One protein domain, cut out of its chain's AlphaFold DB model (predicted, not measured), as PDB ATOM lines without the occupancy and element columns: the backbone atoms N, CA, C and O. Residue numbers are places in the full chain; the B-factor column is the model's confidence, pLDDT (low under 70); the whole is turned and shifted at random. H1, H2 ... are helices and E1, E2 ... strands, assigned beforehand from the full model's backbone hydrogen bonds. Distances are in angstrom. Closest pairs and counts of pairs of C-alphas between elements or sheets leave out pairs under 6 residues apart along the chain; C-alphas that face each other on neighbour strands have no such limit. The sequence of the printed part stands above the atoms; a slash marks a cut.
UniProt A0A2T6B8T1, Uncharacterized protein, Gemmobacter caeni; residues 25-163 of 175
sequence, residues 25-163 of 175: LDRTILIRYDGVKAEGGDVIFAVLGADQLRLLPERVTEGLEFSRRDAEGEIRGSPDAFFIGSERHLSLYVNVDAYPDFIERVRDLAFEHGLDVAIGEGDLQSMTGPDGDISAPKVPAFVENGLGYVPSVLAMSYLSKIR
ATOM      1  N   LEU A  25     234.839 199.169 266.724       70.75
ATOM      2  CA  LEU A  25     233.905 198.599 265.736       70.75
ATOM      3  C   LEU A  25     234.403 198.780 264.301       70.75
ATOM      4  O   LEU A  25     234.090 197.951 263.452       70.75
ATOM      5  N   ASP A  26     235.187 199.825 264.037       81.31
ATOM      6  CA  ASP A  26     235.739 200.085 262.709       81.31
ATOM      7  C   ASP A  26     236.939 199.186 262.382       81.31
ATOM      8  O   ASP A  26     237.409 199.164 261.244       81.31
ATOM      9  N   ARG A  27     237.425 198.416 263.364       87.06
ATOM     10  CA  ARG A  27     238.567 197.504 263.225       87.06
ATOM     11  C   ARG A  27     238.303 196.087 263.724       87.06
ATOM     12  O   ARG A  27     239.209 195.262 263.667       87.06
ATOM     13  N   THR A  28     237.090 195.794 264.188       90.44
ATOM     14  CA  THR A  28     236.753 194.515 264.820       90.44
ATOM     15  C   THR A  28     235.612 193.811 264.100       90.44
ATOM     16  O   THR A  28     234.518 194.352 263.940       90.44
ATOM     17  N   ILE A  29     235.829 192.545 263.766       92.88
ATOM     18  CA  ILE A  29     234.787 191.620 263.341       92.88
ATOM     19  C   ILE A  29     234.226 190.915 264.571       92.88
ATOM     20  O   ILE A  29     234.864 190.040 265.154       92.88
ATOM     21  N   LEU A  30     233.013 191.290 264.970       92.12
ATOM     22  CA  LEU A  30     232.278 190.594 266.019       92.12
ATOM     23  C   LEU A  30     231.428 189.473 265.409       92.12
ATOM     24  O   LEU A  30     230.419 189.748 264.758       92.12
ATOM     25  N   ILE A  31     231.822 188.222 265.649       93.56
ATOM     26  CA  ILE A  31     231.047 187.033 265.277       93.56
ATOM     27  C   ILE A  31     230.064 186.731 266.401       93.56
ATOM     28  O   ILE A  31     230.464 186.424 267.525       93.56
ATOM     29  N   ARG A  32     228.775 186.821 266.093       93.25
ATOM     30  CA  ARG A  32     227.683 186.536 267.025       93.25
ATOM     31  C   ARG A  32     227.048 185.191 266.760       93.25
ATOM     32  O   ARG A  32     227.275 184.609 265.704       93.25
ATOM     33  N   TYR A  33     226.212 184.748 267.694       94.19
ATOM     34  CA  TYR A  33     225.426 183.534 267.516       94.19
ATOM     35  C   TYR A  33     223.933 183.780 267.715       94.19
ATOM     36  O   TYR A  33     223.513 184.546 268.578       94.19
ATOM     37  N   ASP A  34     223.133 183.110 266.898       93.94
ATOM     38  CA  ASP A  34     221.694 182.922 267.088       93.94
ATOM     39  C   ASP A  34     221.393 181.435 266.869       93.94
ATOM     40  O   ASP A  34     222.246 180.682 266.393       93.94
ATOM     41  N   GLY A  35     220.189 180.991 267.193       93.00
ATOM     42  CA  GLY A  35     219.822 179.605 266.978       93.00
ATOM     43  C   GLY A  35     218.327 179.371 266.996       93.00
ATOM     44  O   GLY A  35     217.550 180.174 267.509       93.00
ATOM     45  N   VAL A  36     217.919 178.238 266.433       92.94
ATOM     46  CA  VAL A  36     216.540 177.765 266.513       92.94
ATOM     47  C   VAL A  36     216.489 176.259 266.707       92.94
ATOM     48  O   VAL A  36     217.204 175.506 266.050       92.94
ATOM     49  N   LYS A  37     215.595 175.808 267.584       89.69
ATOM     50  CA  LYS A  37     215.266 174.393 267.721       89.69
ATOM     51  C   LYS A  37     214.363 173.947 266.573       89.69
ATOM     52  O   LYS A  37     213.201 174.355 266.510       89.69
ATOM     53  N   ALA A  38     214.884 173.103 265.688       85.56
ATOM     54  CA  ALA A  38     214.164 172.504 264.566       85.56
ATOM     55  C   ALA A  38     213.847 171.018 264.831       85.56
ATOM     56  O   ALA A  38     214.379 170.406 265.756       85.56
ATOM     57  N   GLU A  39     212.981 170.408 264.013       77.12
ATOM     58  CA  GLU A  39     212.570 168.999 264.184       77.12
ATOM     59  C   GLU A  39     213.739 167.995 264.086       77.12
ATOM     60  O   GLU A  39     213.633 166.886 264.602       77.12
ATOM     61  N   GLY A  40     214.860 168.394 263.474       73.75
ATOM     62  CA  GLY A  40     216.082 167.591 263.347       73.75
ATOM     63  C   GLY A  40     217.175 167.880 264.382       73.75
ATOM     64  O   GLY A  40     218.193 167.196 264.366       73.75
ATOM     65  N   GLY A  41     216.985 168.870 265.260       85.94
ATOM     66  CA  GLY A  41     218.004 169.315 266.212       85.94
ATOM     67  C   GLY A  41     218.083 170.834 266.334       85.94
ATOM     68  O   GLY A  41     217.305 171.573 265.726       85.94
ATOM     69  N   ASP A  42     219.024 171.291 267.149       90.25
ATOM     70  CA  ASP A  42     219.310 172.710 267.304       90.25
ATOM     71  C   ASP A  42     220.158 173.190 266.124       90.25
ATOM     72  O   ASP A  42     221.197 172.614 265.824       90.25
ATOM     73  N   VAL A  43     219.693 174.232 265.437       92.94
ATOM     74  CA  VAL A  43     220.416 174.868 264.332       92.94
ATOM     75  C   VAL A  43     221.043 176.142 264.860       92.94
ATOM     76  O   VAL A  43     220.324 177.025 265.337       92.94
ATOM     77  N   ILE A  44     222.367 176.240 264.768       95.12
ATOM     78  CA  ILE A  44     223.136 177.383 265.261       95.12
ATOM     79  C   ILE A  44     223.675 178.184 264.082       95.12
ATOM     80  O   ILE A  44     224.259 177.643 263.142       95.12
ATOM     81  N   PHE A  45     223.491 179.497 264.144       96.50
ATOM     82  CA  PHE A  45     223.942 180.425 263.120       96.50
ATOM     83  C   PHE A  45     225.073 181.291 263.652       96.50
ATOM     84  O   PHE A  45     224.932 181.910 264.705       96.50
ATOM     85  N   ALA A  46     226.155 181.405 262.887       96.75
ATOM     86  CA  ALA A  46     227.064 182.534 262.993       96.75
ATOM     87  C   ALA A  46     226.397 183.761 262.356       96.75
ATOM     88  O   ALA A  46     225.852 183.682 261.251       96.75
ATOM     89  N   VAL A  47     226.443 184.894 263.053       95.44
ATOM     90  CA  VAL A  47     225.782 186.137 262.651       95.44
ATOM     91  C   VAL A  47     226.813 187.251 262.512       95.44
ATOM     92  O   VAL A  47     227.560 187.540 263.448       95.44
ATOM     93  N   LEU A  48     226.831 187.894 261.344       94.44
ATOM     94  CA  LEU A  48     227.653 189.071 261.058       94.44
ATOM     95  C   LEU A  48     226.774 190.229 260.595       94.44
ATOM     96  O   LEU A  48     226.040 190.098 259.615       94.44
ATOM     97  N   GLY A  49     226.873 191.374 261.264       92.62
ATOM     98  CA  GLY A  49     226.189 192.595 260.846       92.62
ATOM     99  C   GLY A  49     226.856 193.246 259.635       92.62
ATOM    100  O   GLY A  49     228.034 193.031 259.347       92.62
ATOM    101  N   ALA A  50     226.111 194.092 258.927       92.00
ATOM    102  CA  ALA A  50     226.614 194.827 257.767       92.00
ATOM    103  C   ALA A  50     227.853 195.682 258.075       92.00
ATOM    104  O   ALA A  50     228.737 195.787 257.227       92.00
ATOM    105  N   ASP A  51     227.940 196.239 259.286       89.12
ATOM    106  CA  ASP A  51     229.089 197.037 259.725       89.12
ATOM    107  C   ASP A  51     230.374 196.211 259.832       89.12
ATOM    108  O   ASP A  51     231.449 196.747 259.591       89.12
ATOM    109  N   GLN A  52     230.273 194.912 260.130       91.50
ATOM    110  CA  GLN A  52     231.410 193.989 260.109       91.50
ATOM    111  C   GLN A  52     231.657 193.467 258.687       91.50
ATOM    112  O   GLN A  52     232.790 193.437 258.212       91.50
ATOM    113  N   LEU A  53     230.593 193.099 257.965       93.88
ATOM    114  CA  LEU A  53     230.688 192.567 256.600       93.88
ATOM    115  C   LEU A  53     231.314 193.556 255.611       93.88
ATOM    116  O   LEU A  53     231.971 193.118 254.670       93.88
ATOM    117  N   ARG A  54     231.129 194.871 255.798       92.81
ATOM    118  CA  ARG A  54     231.748 195.893 254.933       92.81
ATOM    119  C   ARG A  54     233.269 195.966 255.074       92.81
ATOM    120  O   ARG A  54     233.912 196.470 254.160       92.81
ATOM    121  N   LEU A  55     233.820 195.509 256.202       92.81
ATOM    122  CA  LEU A  55     235.261 195.512 256.474       92.81
ATOM    123  C   LEU A  55     235.963 194.298 255.847       92.81
ATOM    124  O   LEU A  55     237.168 194.330 255.620       92.81
ATOM    125  N   LEU A  56     235.210 193.235 255.550       94.31
ATOM    126  CA  LEU A  56     235.717 191.995 254.967       94.31
ATOM    127  C   LEU A  56     235.612 192.018 253.436       94.31
ATOM    128  O   LEU A  56     234.678 192.612 252.892       94.31
ATOM    129  N   PRO A  57     236.505 191.334 252.700       92.81
ATOM    130  CA  PRO A  57     236.441 191.258 251.239       92.81
ATOM    131  C   PRO A  57     235.220 190.457 250.749       92.81
ATOM    132  O   PRO A  57     234.587 189.723 251.508       92.81
ATOM    133  N   GLU A  58     234.847 190.602 249.469       91.19
ATOM    134  CA  GLU A  58     233.612 189.990 248.926       91.19
ATOM    135  C   GLU A  58     233.645 188.462 248.997       91.19
ATOM    136  O   GLU A  58     232.621 187.818 249.220       91.19
ATOM    137  N   ARG A  59     234.851 187.890 248.927       93.00
ATOM    138  CA  ARG A  59     235.093 186.451 249.048       93.00
ATOM    139  C   ARG A  59     234.695 185.840 250.396       93.00
ATOM    140  O   ARG A  59     234.625 184.622 250.494       93.00
ATOM    141  N   VAL A  60     234.369 186.630 251.427       95.44
ATOM    142  CA  VAL A  60     233.837 186.064 252.683       95.44
ATOM    143  C   VAL A  60     232.544 185.273 252.456       95.44
ATOM    144  O   VAL A  60     232.320 184.254 253.107       95.44
ATOM    145  N   THR A  61     231.730 185.687 251.479       94.81
ATOM    146  CA  THR A  61     230.486 184.998 251.103       94.81
ATOM    147  C   THR A  61     230.665 183.954 249.997       94.81
ATOM    148  O   THR A  61     229.681 183.386 249.531       94.81
ATOM    149  N   GLU A  62     231.891 183.712 249.530       93.12
ATOM    150  CA  GLU A  62     232.153 182.752 248.456       93.12
ATOM    151  C   GLU A  62     231.789 181.325 248.891       93.12
ATOM    152  O   GLU A  62     232.062 180.906 250.015       93.12
ATOM    153  N   GLY A  63     231.126 180.572 248.014       92.56
ATOM    154  CA  GLY A  63     230.667 179.216 248.322       92.56
ATOM    155  C   GLY A  63     229.459 179.127 249.263       92.56
ATOM    156  O   GLY A  63     229.024 178.019 249.547       92.56
ATOM    157  N   LEU A  64     228.890 180.250 249.723       96.44
ATOM    158  CA  LEU A  64     227.600 180.236 250.418       96.44
ATOM    159  C   LEU A  64     226.455 180.120 249.406       96.44
ATOM    160  O   LEU A  64     226.318 180.942 248.495       96.44
ATOM    161  N   GLU A  65     225.590 179.128 249.591       95.62
ATOM    162  CA  GLU A  65     224.378 178.968 248.794       95.62
ATOM    163  C   GLU A  65     223.220 179.731 249.439       95.62
ATOM    164  O   GLU A  65     222.675 179.316 250.459       95.62
ATOM    165  N   PHE A  66     222.809 180.844 248.823       95.69
ATOM    166  CA  PHE A  66     221.677 181.663 249.288       95.69
ATOM    167  C   PHE A  66     220.314 181.190 248.778       95.69
ATOM    168  O   PHE A  66     219.269 181.704 249.185       95.69
ATOM    169  N   SER A  67     220.306 180.223 247.865       92.62
ATOM    170  CA  SER A  67     219.091 179.657 247.297       92.62
ATOM    171  C   SER A  67     219.278 178.186 246.989       92.62
ATOM    172  O   SER A  67     220.338 177.800 246.507       92.62
ATOM    173  N   ARG A  68     218.222 177.398 247.169       89.75
ATOM    174  CA  ARG A  68     218.179 175.979 246.811       89.75
ATOM    175  C   ARG A  68     216.924 175.668 246.010       89.75
ATOM    176  O   ARG A  68     215.916 176.363 246.151       89.75
ATOM    177  N   ARG A  69     216.973 174.618 245.190       87.94
ATOM    178  CA  ARG A  69     215.757 174.039 244.606       87.94
ATOM    179  C   ARG A  69     215.095 173.125 245.626       87.94
ATOM    180  O   ARG A  69     215.785 172.328 246.259       87.94
ATOM    181  N   ASP A  70     213.787 173.262 245.803       86.50
ATOM    182  CA  ASP A  70     213.000 172.300 246.574       86.50
ATOM    183  C   ASP A  70     212.727 171.015 245.766       86.50
ATOM    184  O   ASP A  70     213.204 170.853 244.638       86.50
ATOM    185  N   ALA A  71     211.999 170.067 246.368       85.19
ATOM    186  CA  ALA A  71     211.678 168.784 245.739       85.19
ATOM    187  C   ALA A  71     210.791 168.954 244.492       85.19
ATOM    188  O   ALA A  71     210.804 168.113 243.594       85.19
ATOM    189  N   GLU A  72     210.056 170.061 244.429       88.31
ATOM    190  CA  GLU A  72     209.198 170.470 243.325       88.31
ATOM    191  C   GLU A  72     209.972 171.219 242.220       88.31
ATOM    192  O   GLU A  72     209.429 171.468 241.144       88.31
ATOM    193  N   GLY A  73     211.257 171.521 242.439       85.38
ATOM    194  CA  GLY A  73     212.150 172.182 241.484       85.38
ATOM    195  C   GLY A  73     212.138 173.714 241.543       85.38
ATOM    196  O   GLY A  73     212.865 174.348 240.763       85.38
ATOM    197  N   GLU A  74     211.374 174.298 242.467       89.31
ATOM    198  CA  GLU A  74     211.227 175.738 242.677       89.31
ATOM    199  C   GLU A  74     212.416 176.304 243.457       89.31
ATOM    200  O   GLU A  74     212.907 175.710 244.419       89.31
ATOM    201  N   ILE A  75     212.893 177.482 243.052       85.62
ATOM    202  CA  ILE A  75     214.017 178.146 243.720       85.62
ATOM    203  C   ILE A  75     213.493 178.875 244.957       85.62
ATOM    204  O   ILE A  75     212.696 179.807 244.855       85.62
ATOM    205  N   ARG A  76     213.989 178.487 246.133       86.75
ATOM    206  CA  ARG A  76     213.683 179.124 247.419       86.75
ATOM    207  C   ARG A  76     214.948 179.614 248.106       86.75
ATOM    208  O   ARG A  76     216.045 179.162 247.787       86.75
ATOM    209  N   GLY A  77     214.785 180.522 249.067       87.56
ATOM    210  CA  GLY A  77     215.878 180.930 249.951       87.56
ATOM    211  C   GLY A  77     216.473 179.730 250.689       87.56
ATOM    212  O   GLY A  77     215.751 178.808 251.078       87.56
ATOM    213  N   SER A  78     217.793 179.733 250.844       92.56
ATOM    214  CA  SER A  78     218.499 178.718 251.621       92.56
ATOM    215  C   SER A  78     218.229 178.905 253.118       92.56
ATOM    216  O   SER A  78     218.261 180.043 253.595       92.56
ATOM    217  N   PRO A  79     217.964 177.829 253.879       91.12
ATOM    218  CA  PRO A  79     217.875 177.914 255.332       91.12
ATOM    219  C   PRO A  79     219.256 177.975 255.997       91.12
ATOM    220  O   PRO A  79     219.327 178.242 257.190       91.12
ATOM    221  N   ASP A  80     220.333 177.729 255.245       95.19
ATOM    222  CA  ASP A  80     221.681 177.559 255.789       95.19
ATOM    223  C   ASP A  80     222.554 178.805 255.613       95.19
ATOM    224  O   ASP A  80     223.506 179.000 256.359       95.19
ATOM    225  N   ALA A  81     222.236 179.670 254.650       97.50
ATOM    226  CA  ALA A  81     222.872 180.973 254.495       97.50
ATOM    227  C   ALA A  81     221.853 181.990 253.973       97.50
ATOM    228  O   ALA A  81     221.303 181.836 252.881       97.50
ATOM    229  N   PHE A  82     221.583 183.038 254.748       97.31
ATOM    230  CA  PHE A  82     220.568 184.031 254.403       97.31
ATOM    231  C   PHE A  82     220.831 185.381 255.064       97.31
ATOM    232  O   PHE A  82     221.590 185.502 256.021       97.31
ATOM    233  N   PHE A  83     220.169 186.413 254.548       96.56
ATOM    234  CA  PHE A  83     220.211 187.745 255.128       96.56
ATOM    235  C   PHE A  83     218.915 188.054 255.860       96.56
ATOM    236  O   PHE A  83     217.821 187.801 255.350       96.56
ATOM    237  N   ILE A  84     219.057 188.668 257.027       95.06
ATOM    238  CA  ILE A  84     217.962 189.218 257.814       95.06
ATOM    239  C   ILE A  84     218.173 190.715 257.962       95.06
ATOM    240  O   ILE A  84     219.300 191.183 258.125       95.06
ATOM    241  N   GLY A  85     217.094 191.487 257.927       90.88
ATOM    242  CA  GLY A  85     217.211 192.923 258.068       90.88
ATOM    243  C   GLY A  85     215.909 193.679 258.264       90.88
ATOM    244  O   GLY A  85     214.816 193.124 258.385       90.88
ATOM    245  N   SER A  86     216.089 194.992 258.313       87.06
ATOM    246  CA  SER A  86     215.086 196.052 258.313       87.06
ATOM    247  C   SER A  86     215.654 197.246 257.533       87.06
ATOM    248  O   SER A  86     216.768 197.184 257.019       87.06
ATOM    249  N   GLU A  87     214.946 198.375 257.486       81.19
ATOM    250  CA  GLU A  87     215.451 199.595 256.834       81.19
ATOM    251  C   GLU A  87     216.776 200.123 257.418       81.19
ATOM    252  O   GLU A  87     217.477 200.882 256.756       81.19
ATOM    253  N   ARG A  88     217.121 199.753 258.660       78.50
ATOM    254  CA  ARG A  88     218.300 200.268 259.383       78.50
ATOM    255  C   ARG A  88     219.320 199.200 259.755       78.50
ATOM    256  O   ARG A  88     220.313 199.510 260.401       78.50
ATOM    257  N   HIS A  89     219.047 197.943 259.431       85.50
ATOM    258  CA  HIS A  89     219.850 196.824 259.898       85.50
ATOM    259  C   HIS A  89     219.894 195.735 258.841       85.50
ATOM    260  O   HIS A  89     218.872 195.407 258.246       85.50
ATOM    261  N   LEU A  90     221.065 195.147 258.652       92.62
ATOM    262  CA  LEU A  90     221.265 193.988 257.803       92.62
ATOM    263  C   LEU A  90     222.308 193.100 258.473       92.62
ATOM    264  O   LEU A  90     223.350 193.602 258.892       92.62
ATOM    265  N   SER A  91     222.027 191.806 258.545       94.69
ATOM    266  CA  SER A  91     222.935 190.793 259.067       94.69
ATOM    267  C   SER A  91     222.902 189.547 258.191       94.69
ATOM    268  O   SER A  91     221.848 189.159 257.684       94.69
ATOM    269  N   LEU A  92     224.064 188.928 258.017       96.94
ATOM    270  CA  LEU A  92     224.236 187.615 257.410       96.94
ATOM    271  C   LEU A  92     224.151 186.551 258.504       96.94
ATOM    272  O   LEU A  92     224.844 186.658 259.512       96.94
ATOM    273  N   TYR A  93     223.335 185.533 258.265       97.50
ATOM    274  CA  TYR A  93     223.194 184.336 259.083       97.50
ATOM    275  C   TYR A  93     223.767 183.155 258.305       97.50
ATOM    276  O   TYR A  93     223.384 182.948 257.150       97.50
ATOM    277  N   VAL A  94     224.669 182.392 258.924       98.12
ATOM    278  CA  VAL A  94     225.291 181.201 258.328       98.12
ATOM    279  C   VAL A  94     225.228 180.040 259.309       98.12
ATOM    280  O   VAL A  94     225.743 180.143 260.418       98.12
ATOM    281  N   ASN A  95     224.595 178.942 258.905       96.94
ATOM    282  CA  ASN A  95     224.511 177.705 259.671       96.94
ATOM    283  C   ASN A  95     225.916 177.108 259.823       96.94
ATOM    284  O   ASN A  95     226.564 176.775 258.828       96.94
ATOM    285  N   VAL A  96     226.374 176.983 261.069       95.69
ATOM    286  CA  VAL A  96     227.742 176.548 261.382       95.69
ATOM    287  C   VAL A  96     227.985 175.077 261.052       95.69
ATOM    288  O   VAL A  96     229.117 174.715 260.757       95.69
ATOM    289  N   ASP A  97     226.943 174.245 261.027       94.81
ATOM    290  CA  ASP A  97     227.075 172.825 260.685       94.81
ATOM    291  C   ASP A  97     227.093 172.607 259.167       94.81
ATOM    292  O   ASP A  97     227.793 171.728 258.664       94.81
ATOM    293  N   ALA A  98     226.340 173.419 258.419       96.00
ATOM    294  CA  ALA A  98     226.326 173.364 256.956       96.00
ATOM    295  C   ALA A  98     227.590 173.987 256.339       96.00
ATOM    296  O   ALA A  98     228.025 173.568 255.266       96.00
ATOM    297  N   TYR A  99     228.185 174.971 257.020       97.31
ATOM    298  CA  TYR A  99     229.398 175.666 256.594       97.31
ATOM    299  C   TYR A  99     230.442 175.701 257.728       97.31
ATOM    300  O   TYR A  99     230.717 176.777 258.270       97.31
ATOM    301  N   PRO A 100     231.056 174.551 258.076       95.81
ATOM    302  CA  PRO A 100     231.962 174.441 259.228       95.81
ATOM    303  C   PRO A 100     233.179 175.370 259.134       95.81
ATOM    304  O   PRO A 100     233.613 175.933 260.139       95.81
ATOM    305  N   ASP A 101     233.667 175.627 257.920       96.06
ATOM    306  CA  ASP A 101     234.860 176.446 257.686       96.06
ATOM    307  C   ASP A 101     234.564 177.959 257.681       96.06
ATOM    308  O   ASP A 101     235.469 178.779 257.523       96.06
ATOM    309  N   PHE A 102     233.295 178.376 257.809       97.31
ATOM    310  CA  PHE A 102     232.918 179.786 257.656       97.31
ATOM    311  C   PHE A 102     233.577 180.686 258.707       97.31
ATOM    312  O   PHE A 102     234.079 181.760 258.375       97.31
ATOM    313  N   ILE A 103     233.613 180.251 259.969       96.62
ATOM    314  CA  ILE A 103     234.210 181.034 261.062       96.62
ATOM    315  C   ILE A 103     235.727 181.161 260.878       96.62
ATOM    316  O   ILE A 103     236.276 182.243 261.091       96.62
ATOM    317  N   GLU A 104     236.403 180.085 260.468       96.44
ATOM    318  CA  GLU A 104     237.843 180.112 260.182       96.44
ATOM    319  C   GLU A 104     238.148 181.038 259.007       96.44
ATOM    320  O   GLU A 104     238.981 181.929 259.136       96.44
ATOM    321  N   ARG A 105     237.368 180.955 257.925       96.62
ATOM    322  CA  ARG A 105     237.478 181.889 256.799       96.62
ATOM    323  C   ARG A 105     237.324 183.344 257.235       96.62
ATOM    324  O   ARG A 105     238.080 184.198 256.785       96.62
ATOM    325  N   VAL A 106     236.346 183.656 258.086       97.31
ATOM    326  CA  VAL A 106     236.168 185.022 258.607       97.31
ATOM    327  C   VAL A 106     237.410 185.473 259.378       97.31
ATOM    328  O   VAL A 106     237.835 186.614 259.211       97.31
ATOM    329  N   ARG A 107     238.015 184.588 260.182       96.94
ATOM    330  CA  ARG A 107     239.246 184.882 260.931       96.94
ATOM    331  C   ARG A 107     240.438 185.130 260.017       96.94
ATOM    332  O   ARG A 107     241.129 186.126 260.211       96.94
ATOM    333  N   ASP A 108     240.638 184.281 259.017       97.19
ATOM    334  CA  ASP A 108     241.739 184.414 258.065       97.19
ATOM    335  C   ASP A 108     241.634 185.726 257.281       97.19
ATOM    336  O   ASP A 108     242.590 186.497 257.213       97.19
ATOM    337  N   LEU A 109     240.440 186.040 256.768       96.62
ATOM    338  CA  LEU A 109     240.193 187.282 256.036       96.62
ATOM    339  C   LEU A 109     240.323 188.524 256.926       96.62
ATOM    340  O   LEU A 109     240.814 189.554 256.475       96.62
ATOM    341  N   ALA A 110     239.893 188.454 258.187       95.50
ATOM    342  CA  ALA A 110     240.091 189.551 259.130       95.50
ATOM    343  C   ALA A 110     241.587 189.792 259.389       95.50
ATOM    344  O   ALA A 110     242.050 190.932 259.320       95.50
ATOM    345  N   PHE A 111     242.353 188.719 259.604       95.31
ATOM    346  CA  PHE A 111     243.794 188.781 259.842       95.31
ATOM    347  C   PHE A 111     244.559 189.389 258.659       95.31
ATOM    348  O   PHE A 111     245.367 190.295 258.855       95.31
ATOM    349  N   GLU A 112     244.270 188.954 257.430       95.12
ATOM    350  CA  GLU A 112     244.865 189.511 256.204       95.12
ATOM    351  C   GLU A 112     244.639 191.024 256.063       95.12
ATOM    352  O   GLU A 112     245.476 191.731 255.502       95.12
ATOM    353  N   HIS A 113     243.516 191.523 256.582       91.62
ATOM    354  CA  HIS A 113     243.132 192.931 256.545       91.62
ATOM    355  C   HIS A 113     243.518 193.708 257.817       91.62
ATOM    356  O   HIS A 113     243.164 194.880 257.952       91.62
ATOM    357  N   GLY A 114     244.257 193.097 258.752       92.56
ATOM    358  CA  GLY A 114     244.686 193.750 259.994       92.56
ATOM    359  C   GLY A 114     243.530 194.127 260.929       92.56
ATOM    360  O   GLY A 114     243.616 195.136 261.642       92.56
ATOM    361  N   LEU A 115     242.449 193.342 260.883       93.44
ATOM    362  CA  LEU A 115     241.259 193.467 261.717       93.44
ATOM    363  C   LEU A 115     241.321 192.486 262.891       93.44
ATOM    364  O   LEU A 115     241.781 191.352 262.756       93.44
ATOM    365  N   ASP A 116     240.789 192.914 264.027       92.56
ATOM    366  CA  ASP A 116     240.609 192.063 265.195       92.56
ATOM    367  C   ASP A 116     239.338 191.216 265.048       92.56
ATOM    368  O   ASP A 116     238.371 191.618 264.396       92.56
ATOM    369  N   VAL A 117     239.304 190.042 265.680       93.00
ATOM    370  CA  VAL A 117     238.104 189.192 265.730       93.00
ATOM    371  C   VAL A 117     237.690 188.982 267.175       93.00
ATOM    372  O   VAL A 117     238.480 188.524 267.999       93.00
ATOM    373  N   ALA A 118     236.427 189.267 267.464       91.00
ATOM    374  CA  ALA A 118     235.800 189.012 268.750       91.00
ATOM    375  C   ALA A 118     234.651 188.016 268.589       91.00
ATOM    376  O   ALA A 118     233.937 188.024 267.585       91.00
ATOM    377  N   ILE A 119     234.461 187.166 269.596       89.31
ATOM    378  CA  ILE A 119     233.391 186.172 269.625       89.31
ATOM    379  C   ILE A 119     232.349 186.595 270.660       89.31
ATOM    380  O   ILE A 119     232.680 186.892 271.808       89.31
ATOM    381  N   GLY A 120     231.079 186.615 270.261       86.06
ATOM    382  CA  GLY A 120     229.936 186.875 271.130       86.06
ATOM    383  C   GLY A 120     229.613 185.679 272.023       86.06
ATOM    384  O   GLY A 120     228.528 185.120 271.922       86.06
ATOM    385  N   GLU A 121     230.534 185.266 272.896       81.75
ATOM    386  CA  GLU A 121     230.372 184.077 273.754       81.75
ATOM    387  C   GLU A 121     229.103 184.126 274.622       81.75
ATOM    388  O   GLU A 121     228.487 183.093 274.881       81.75
ATOM    389  N   GLY A 122     228.666 185.326 275.021       80.88
ATOM    390  CA  GLY A 122     227.415 185.526 275.761       80.88
ATOM    391  C   GLY A 122     226.162 185.069 275.002       80.88
ATOM    392  O   GLY A 122     225.178 184.675 275.632       80.88
ATOM    393  N   ASP A 123     226.197 185.061 273.667       84.25
ATOM    394  CA  ASP A 123     225.109 184.530 272.843       84.25
ATOM    395  C   ASP A 123     225.008 183.006 273.005       84.25
ATOM    396  O   ASP A 123     223.924 182.479 273.256       84.25
ATOM    397  N   LEU A 124     226.144 182.297 272.946       82.88
ATOM    398  CA  LEU A 124     226.196 180.847 273.165       82.88
ATOM    399  C   LEU A 124     225.783 180.490 274.593       82.88
ATOM    400  O   LEU A 124     224.945 179.613 274.766       82.88
ATOM    401  N   GLN A 125     226.289 181.219 275.593       84.00
ATOM    402  CA  GLN A 125     225.902 181.039 276.999       84.00
ATOM    403  C   GLN A 125     224.395 181.221 277.211       84.00
ATOM    404  O   GLN A 125     223.789 180.503 278.002       84.00
ATOM    405  N   SER A 126     223.769 182.147 276.479       83.69
ATOM    406  CA  SER A 126     222.316 182.363 276.530       83.69
ATOM    407  C   SER A 126     221.512 181.207 275.925       83.69
ATOM    408  O   SER A 126     220.314 181.099 276.186       83.69
ATOM    409  N   MET A 127     222.159 180.352 275.130       85.88
ATOM    410  CA  MET A 127     221.602 179.121 274.566       85.88
ATOM    411  C   MET A 127     222.120 177.863 275.278       85.88
ATOM    412  O   MET A 127     221.755 176.762 274.887       85.88
ATOM    413  N   THR A 128     222.960 177.978 276.310       83.06
ATOM    414  CA  THR A 128     223.462 176.824 277.066       83.06
ATOM    415  C   THR A 128     222.444 176.396 278.123       83.06
ATOM    416  O   THR A 128     222.018 177.190 278.965       83.06
ATOM    417  N   GLY A 129     222.042 175.126 278.085       76.69
ATOM    418  CA  GLY A 129     221.179 174.520 279.092       76.69
ATOM    419  C   GLY A 129     221.912 174.221 280.410       76.69
ATOM    420  O   GLY A 129     223.137 174.313 280.481       76.69
ATOM    421  N   PRO A 130     221.186 173.812 281.467       72.38
ATOM    422  CA  PRO A 130     221.775 173.491 282.774       72.38
ATOM    423  C   PRO A 130     222.866 172.411 282.736       72.38
ATOM    424  O   PRO A 130     223.757 172.420 283.581       72.38
ATOM    425  N   ASP A 131     222.798 171.508 281.756       78.38
ATOM    426  CA  ASP A 131     223.729 170.389 281.584       78.38
ATOM    427  C   ASP A 131     224.987 170.762 280.773       78.38
ATOM    428  O   ASP A 131     225.868 169.929 280.578       78.38
ATOM    429  N   GLY A 132     225.103 172.019 280.321       76.69
ATOM    430  CA  GLY A 132     226.243 172.516 279.541       76.69
ATOM    431  C   GLY A 132     226.109 172.342 278.025       76.69
ATOM    432  O   GLY A 132     226.901 172.919 277.282       76.69
ATOM    433  N   ASP A 133     225.088 171.621 277.564       82.00
ATOM    434  CA  ASP A 133     224.786 171.471 276.141       82.00
ATOM    435  C   ASP A 133     224.088 172.717 275.579       82.00
ATOM    436  O   ASP A 133     223.296 173.379 276.260       82.00
ATOM    437  N   ILE A 134     224.353 173.029 274.308       81.50
ATOM    438  CA  ILE A 134     223.595 174.052 273.583       81.50
ATOM    439  C   ILE A 134     222.177 173.529 273.354       81.50
ATOM    440  O   ILE A 134     221.990 172.463 272.779       81.50
ATOM    441  N   SER A 135     221.186 174.303 273.791       86.31
ATOM    442  CA  SER A 135     219.787 174.125 273.438       86.31
ATOM    443  C   SER A 135     219.208 175.428 272.903       86.31
ATOM    444  O   SER A 135     218.912 176.366 273.648       86.31
ATOM    445  N   ALA A 136     219.057 175.486 271.583       85.31
ATOM    446  CA  ALA A 136     218.575 176.672 270.898       85.31
ATOM    447  C   ALA A 136     217.119 177.010 271.291       85.31
ATOM    448  O   ALA A 136     216.318 176.125 271.624       85.31
ATOM    449  N   PRO A 137     216.723 178.295 271.244       86.88
ATOM    450  CA  PRO A 137     215.350 178.688 271.526       86.88
ATOM    451  C   PRO A 137     214.388 178.182 270.440       86.88
ATOM    452  O   PRO A 137     214.760 177.917 269.302       86.88
ATOM    453  N   LYS A 138     213.094 178.082 270.766       89.06
ATOM    454  CA  LYS A 138     212.059 177.712 269.775       89.06
ATOM    455  C   LYS A 138     211.818 178.791 268.721       89.06
ATOM    456  O   LYS A 138     211.298 178.497 267.650       89.06
ATOM    457  N   VAL A 139     212.113 180.039 269.064       89.94
ATOM    458  CA  VAL A 139     211.978 181.196 268.186       89.94
ATOM    459  C   VAL A 139     213.350 181.861 268.157       89.94
ATOM    460  O   VAL A 139     213.860 182.170 269.232       89.94
ATOM    461  N   PRO A 140     213.965 182.047 266.979       90.75
ATOM    462  CA  PRO A 140     215.269 182.690 266.898       90.75
ATOM    463  C   PRO A 140     215.154 184.175 267.248       90.75
ATOM    464  O   PRO A 140     214.100 184.802 267.059       90.75
ATOM    465  N   ALA A 141     216.257 184.759 267.716       91.06
ATOM    466  CA  ALA A 141     216.297 186.136 268.195       91.06
ATOM    467  C   ALA A 141     215.817 187.141 267.140       91.06
ATOM    468  O   ALA A 141     215.127 188.112 267.464       91.06
ATOM    469  N   PHE A 142     216.130 186.903 265.864       89.88
ATOM    470  CA  PHE A 142     215.699 187.797 264.791       89.88
ATOM    471  C   PHE A 142     214.176 187.844 264.601       89.88
ATOM    472  O   PHE A 142     213.631 188.918 264.333       89.88
ATOM    473  N   VAL A 143     213.477 186.716 264.785       91.19
ATOM    474  CA  VAL A 143     212.008 186.652 264.692       91.19
ATOM    475  C   VAL A 143     211.378 187.365 265.883       91.19
ATOM    476  O   VAL A 143     210.462 188.165 265.699       91.19
ATOM    477  N   GLU A 144     211.897 187.150 267.096       90.56
ATOM    478  CA  GLU A 144     211.451 187.881 268.293       90.56
ATOM    479  C   GLU A 144     211.662 189.401 268.167       90.56
ATOM    480  O   GLU A 144     210.911 190.202 268.731       90.56
ATOM    481  N   ASN A 145     212.671 189.810 267.396       87.69
ATOM    482  CA  ASN A 145     212.960 191.207 267.087       87.69
ATOM    483  C   ASN A 145     212.174 191.768 265.896       87.69
ATOM    484  O   ASN A 145     212.329 192.948 265.584       87.69
ATOM    485  N   GLY A 146     211.303 190.972 265.271       88.62
ATOM    486  CA  GLY A 146     210.470 191.413 264.155       88.62
ATOM    487  C   GLY A 146     211.263 191.723 262.884       88.62
ATOM    488  O   GLY A 146     210.815 192.531 262.070       88.62
ATOM    489  N   LEU A 147     212.445 191.125 262.722       90.19
ATOM    490  CA  LEU A 147     213.261 191.269 261.522       90.19
ATOM    491  C   LEU A 147     212.798 190.296 260.431       90.19
ATOM    492  O   LEU A 147     212.300 189.207 260.720       90.19
ATOM    493  N   GLY A 148     212.962 190.695 259.169       90.88
ATOM    494  CA  GLY A 148     212.509 189.922 258.012       90.88
ATOM    495  C   GLY A 148     213.654 189.426 257.139       90.88
ATOM    496  O   GLY A 148     214.753 189.981 257.157       90.88
ATOM    497  N   TYR A 149     213.374 188.404 256.330       94.00
ATOM    498  CA  TYR A 149     214.291 187.947 255.288       94.00
ATOM    499  C   TYR A 149     214.515 189.035 254.239       94.00
ATOM    500  O   TYR A 149     213.566 189.645 253.740       94.00
ATOM    501  N   VAL A 150     215.776 189.229 253.867       94.75
ATOM    502  CA  VAL A 150     216.183 190.142 252.799       94.75
ATOM    503  C   VAL A 150     216.672 189.310 251.613       94.75
ATOM    504  O   VAL A 150     217.547 188.461 251.790       94.75
ATOM    505  N   PRO A 151     216.155 189.537 250.391       94.25
ATOM    506  CA  PRO A 151     216.679 188.881 249.199       94.25
ATOM    507  C   PRO A 151     218.190 189.096 249.060       94.25
ATOM    508  O   PRO A 151     218.660 190.235 249.106       94.25
ATOM    509  N   SER A 152     218.950 188.020 248.842       93.69
ATOM    510  CA  SER A 152     220.420 188.063 248.792       93.69
ATOM    511  C   SER A 152     220.947 189.054 247.754       93.69
ATOM    512  O   SER A 152     221.876 189.796 248.038       93.69
ATOM    513  N   VAL A 153     220.299 189.162 246.591       93.25
ATOM    514  CA  VAL A 153     220.654 190.147 245.553       93.25
ATOM    515  C   VAL A 153     220.584 191.587 246.082       93.25
ATOM    516  O   VAL A 153     221.473 192.391 245.803       93.25
ATOM    517  N   LEU A 154     219.559 191.918 246.877       94.44
ATOM    518  CA  LEU A 154     219.419 193.247 247.477       94.44
ATOM    519  C   LEU A 154     220.456 193.471 248.580       94.44
ATOM    520  O   LEU A 154     221.079 194.530 248.618       94.44
ATOM    521  N   ALA A 155     220.677 192.469 249.435       94.31
ATOM    522  CA  ALA A 155     221.675 192.529 250.498       94.31
ATOM    523  C   ALA A 155     223.094 192.723 249.941       94.31
ATOM    524  O   ALA A 155     223.814 193.622 250.368       94.31
ATOM    525  N   MET A 156     223.473 191.950 248.922       93.31
ATOM    526  CA  MET A 156     224.780 192.054 248.271       93.31
ATOM    527  C   MET A 156     224.945 193.388 247.535       93.31
ATOM    528  O   MET A 156     225.998 194.013 247.634       93.31
ATOM    529  N   SER A 157     223.894 193.880 246.865       93.62
ATOM    530  CA  SER A 157     223.904 195.213 246.242       93.62
ATOM    531  C   SER A 157     224.039 196.348 247.261       93.62
ATOM    532  O   SER A 157     224.597 197.397 246.947       93.62
ATOM    533  N   TYR A 158     223.512 196.174 248.473       93.44
ATOM    534  CA  TYR A 158     223.730 197.115 249.565       93.44
ATOM    535  C   TYR A 158     225.176 197.045 250.073       93.44
ATOM    536  O   TYR A 158     225.836 198.079 250.161       93.44
ATOM    537  N   LEU A 159     225.695 195.839 250.333       92.81
ATOM    538  CA  LEU A 159     227.066 195.635 250.811       92.81
ATOM    539  C   LEU A 159     228.108 196.219 249.849       92.81
ATOM    540  O   LEU A 159     229.038 196.878 250.304       92.81
ATOM    541  N   SER A 160     227.936 196.056 248.535       91.31
ATOM    542  CA  SER A 160     228.857 196.626 247.541       91.31
ATOM    543  C   SER A 160     228.904 198.157 247.544       91.31
ATOM    544  O   SER A 160     229.910 198.734 247.145       91.31
ATOM    545  N   LYS A 161     227.851 198.834 248.025       91.12
ATOM    546  CA  LYS A 161     227.802 200.304 248.128       91.12
ATOM    547  C   LYS A 161     228.457 200.846 249.394       91.12
ATOM    548  O   LYS A 161     228.854 202.006 249.400       91.12
ATOM    549  N   ILE A 162     228.501 200.052 250.466       90.00
ATOM    550  CA  ILE A 162     229.012 200.490 251.776       90.00
ATOM    551  C   ILE A 162     230.427 199.991 252.073       90.00
ATOM    552  O   ILE A 162     231.043 200.444 253.038       90.00
ATOM    553  N   ARG A 163     230.937 199.046 251.278       88.94
ATOM    554  CA  ARG A 163     232.336 198.626 251.343       88.94
ATOM    555  C   ARG A 163     233.228 199.822 251.005       88.94
ATOM    556  O   ARG A 163     232.926 200.538 250.046       88.94
TER     557      ARG A 163
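AT A GLANCE: This is residues 25 to 163 of the 175 residues of an uncharacterized protein of Gemmobacter caeni (UniProt A0A2T6B8T1). Picture a strongly twisted six-stranded sheet with two longer helices, H3 over one edge strand E7 and H6 over E6 and E5, on one face. Short helix H4 is over E1, and a small separate hairpin, E3 and E4, lies farthest from the mean of the C-alphas. The 139 printed residues hold six named helices and eight named strands, along the chain E1 E2 H1 H2 E3 E4 E5 E6 H3 E7 H4 H5 E8 H6, in a mixed class of helices and strands. The mixed sheet runs E7 E1 E2 E6 E5 E8; the whole is compact, with a radius of gyration of the C-alphas of 15.1 A and spans of 40 by 38 by 28 A.

IN THESE COORDINATES: Find C-alpha 28 at (236.753, 194.515, 264.820); from there E1, residues 28 to 38, runs 31.5 A. E2, residues 41 to 49, spans 25.3 A, E6, residues 89 to 95, 19.7 A, and E5, residues 81 to 86, 17.4 A. The edge strands are E7, residues 116 to 119, and E8, residues 148 to 150. E3 is residues 67 to 69 and E4 residues 75 to 77. H3, residues 102 to 112, spans 15.5 A, and H6, residues 152 to 162, 15.4 A, ending at C-alpha 162 (229.012, 200.490, 251.776). The short helices are H1, residues 50 to 53, H2, 58 to 61, H4, 121 to 126, and H5, 141 to 144.

HOW THE PARTS SIT: Look first at E7 and E1, parallel, with N 29 and O 116 at 2.8 A. The other neighbours are antiparallel: E1 and E2, a hairpin, N 34 and O 45 at 3.1 A; E2 and E6, N 46 and O 94 at 2.8 A; E6 and E5, a hairpin, N 84 and O 91 at 2.9 A; E5 and E8, N 150 and O 83 at 2.9 A. E3 and E4 pair as a hairpin, N 68 and O 76 at 2.9 A. H3 and H6 make two layers with the sheet, helices on one face. H3 runs along E7 at 7 degrees on the local plane, height over the sheet 8.2 A, closest C-alphas Arg 107 and Val 117, 6.6 A. E6, H3 and E7 form a split strand-helix-strand unit, two strands running the same way with E1 and E2 between them, its crossover right-handed. H6, height 10.4 A, runs only just across E5, at 62 degrees on the local plane. H1, on the same face, is over none of the strands, and H5 only grazes the sheet with residues 141 to 143. H2, not on the sheet, only just touches H3, with 3 pairs of C-alphas within 8 A, the closest Val 60 and Val 106 at 6.5 A. Every O i to N i+4 pair is within hydrogen-bond range in H3 and H4, and 6 of 7 in H6; H1, H2 and H5 are too short for such a pair.

THE WHOLE: The C-alphas of Glu 72 and Gly 114 are the farthest apart, 45.6 A. The printed part has no cut; look at residues 127 to 140 for the long link, H4 to H5. Mean pLDDT of the printed part is 90.7, and no printed residue is under 70.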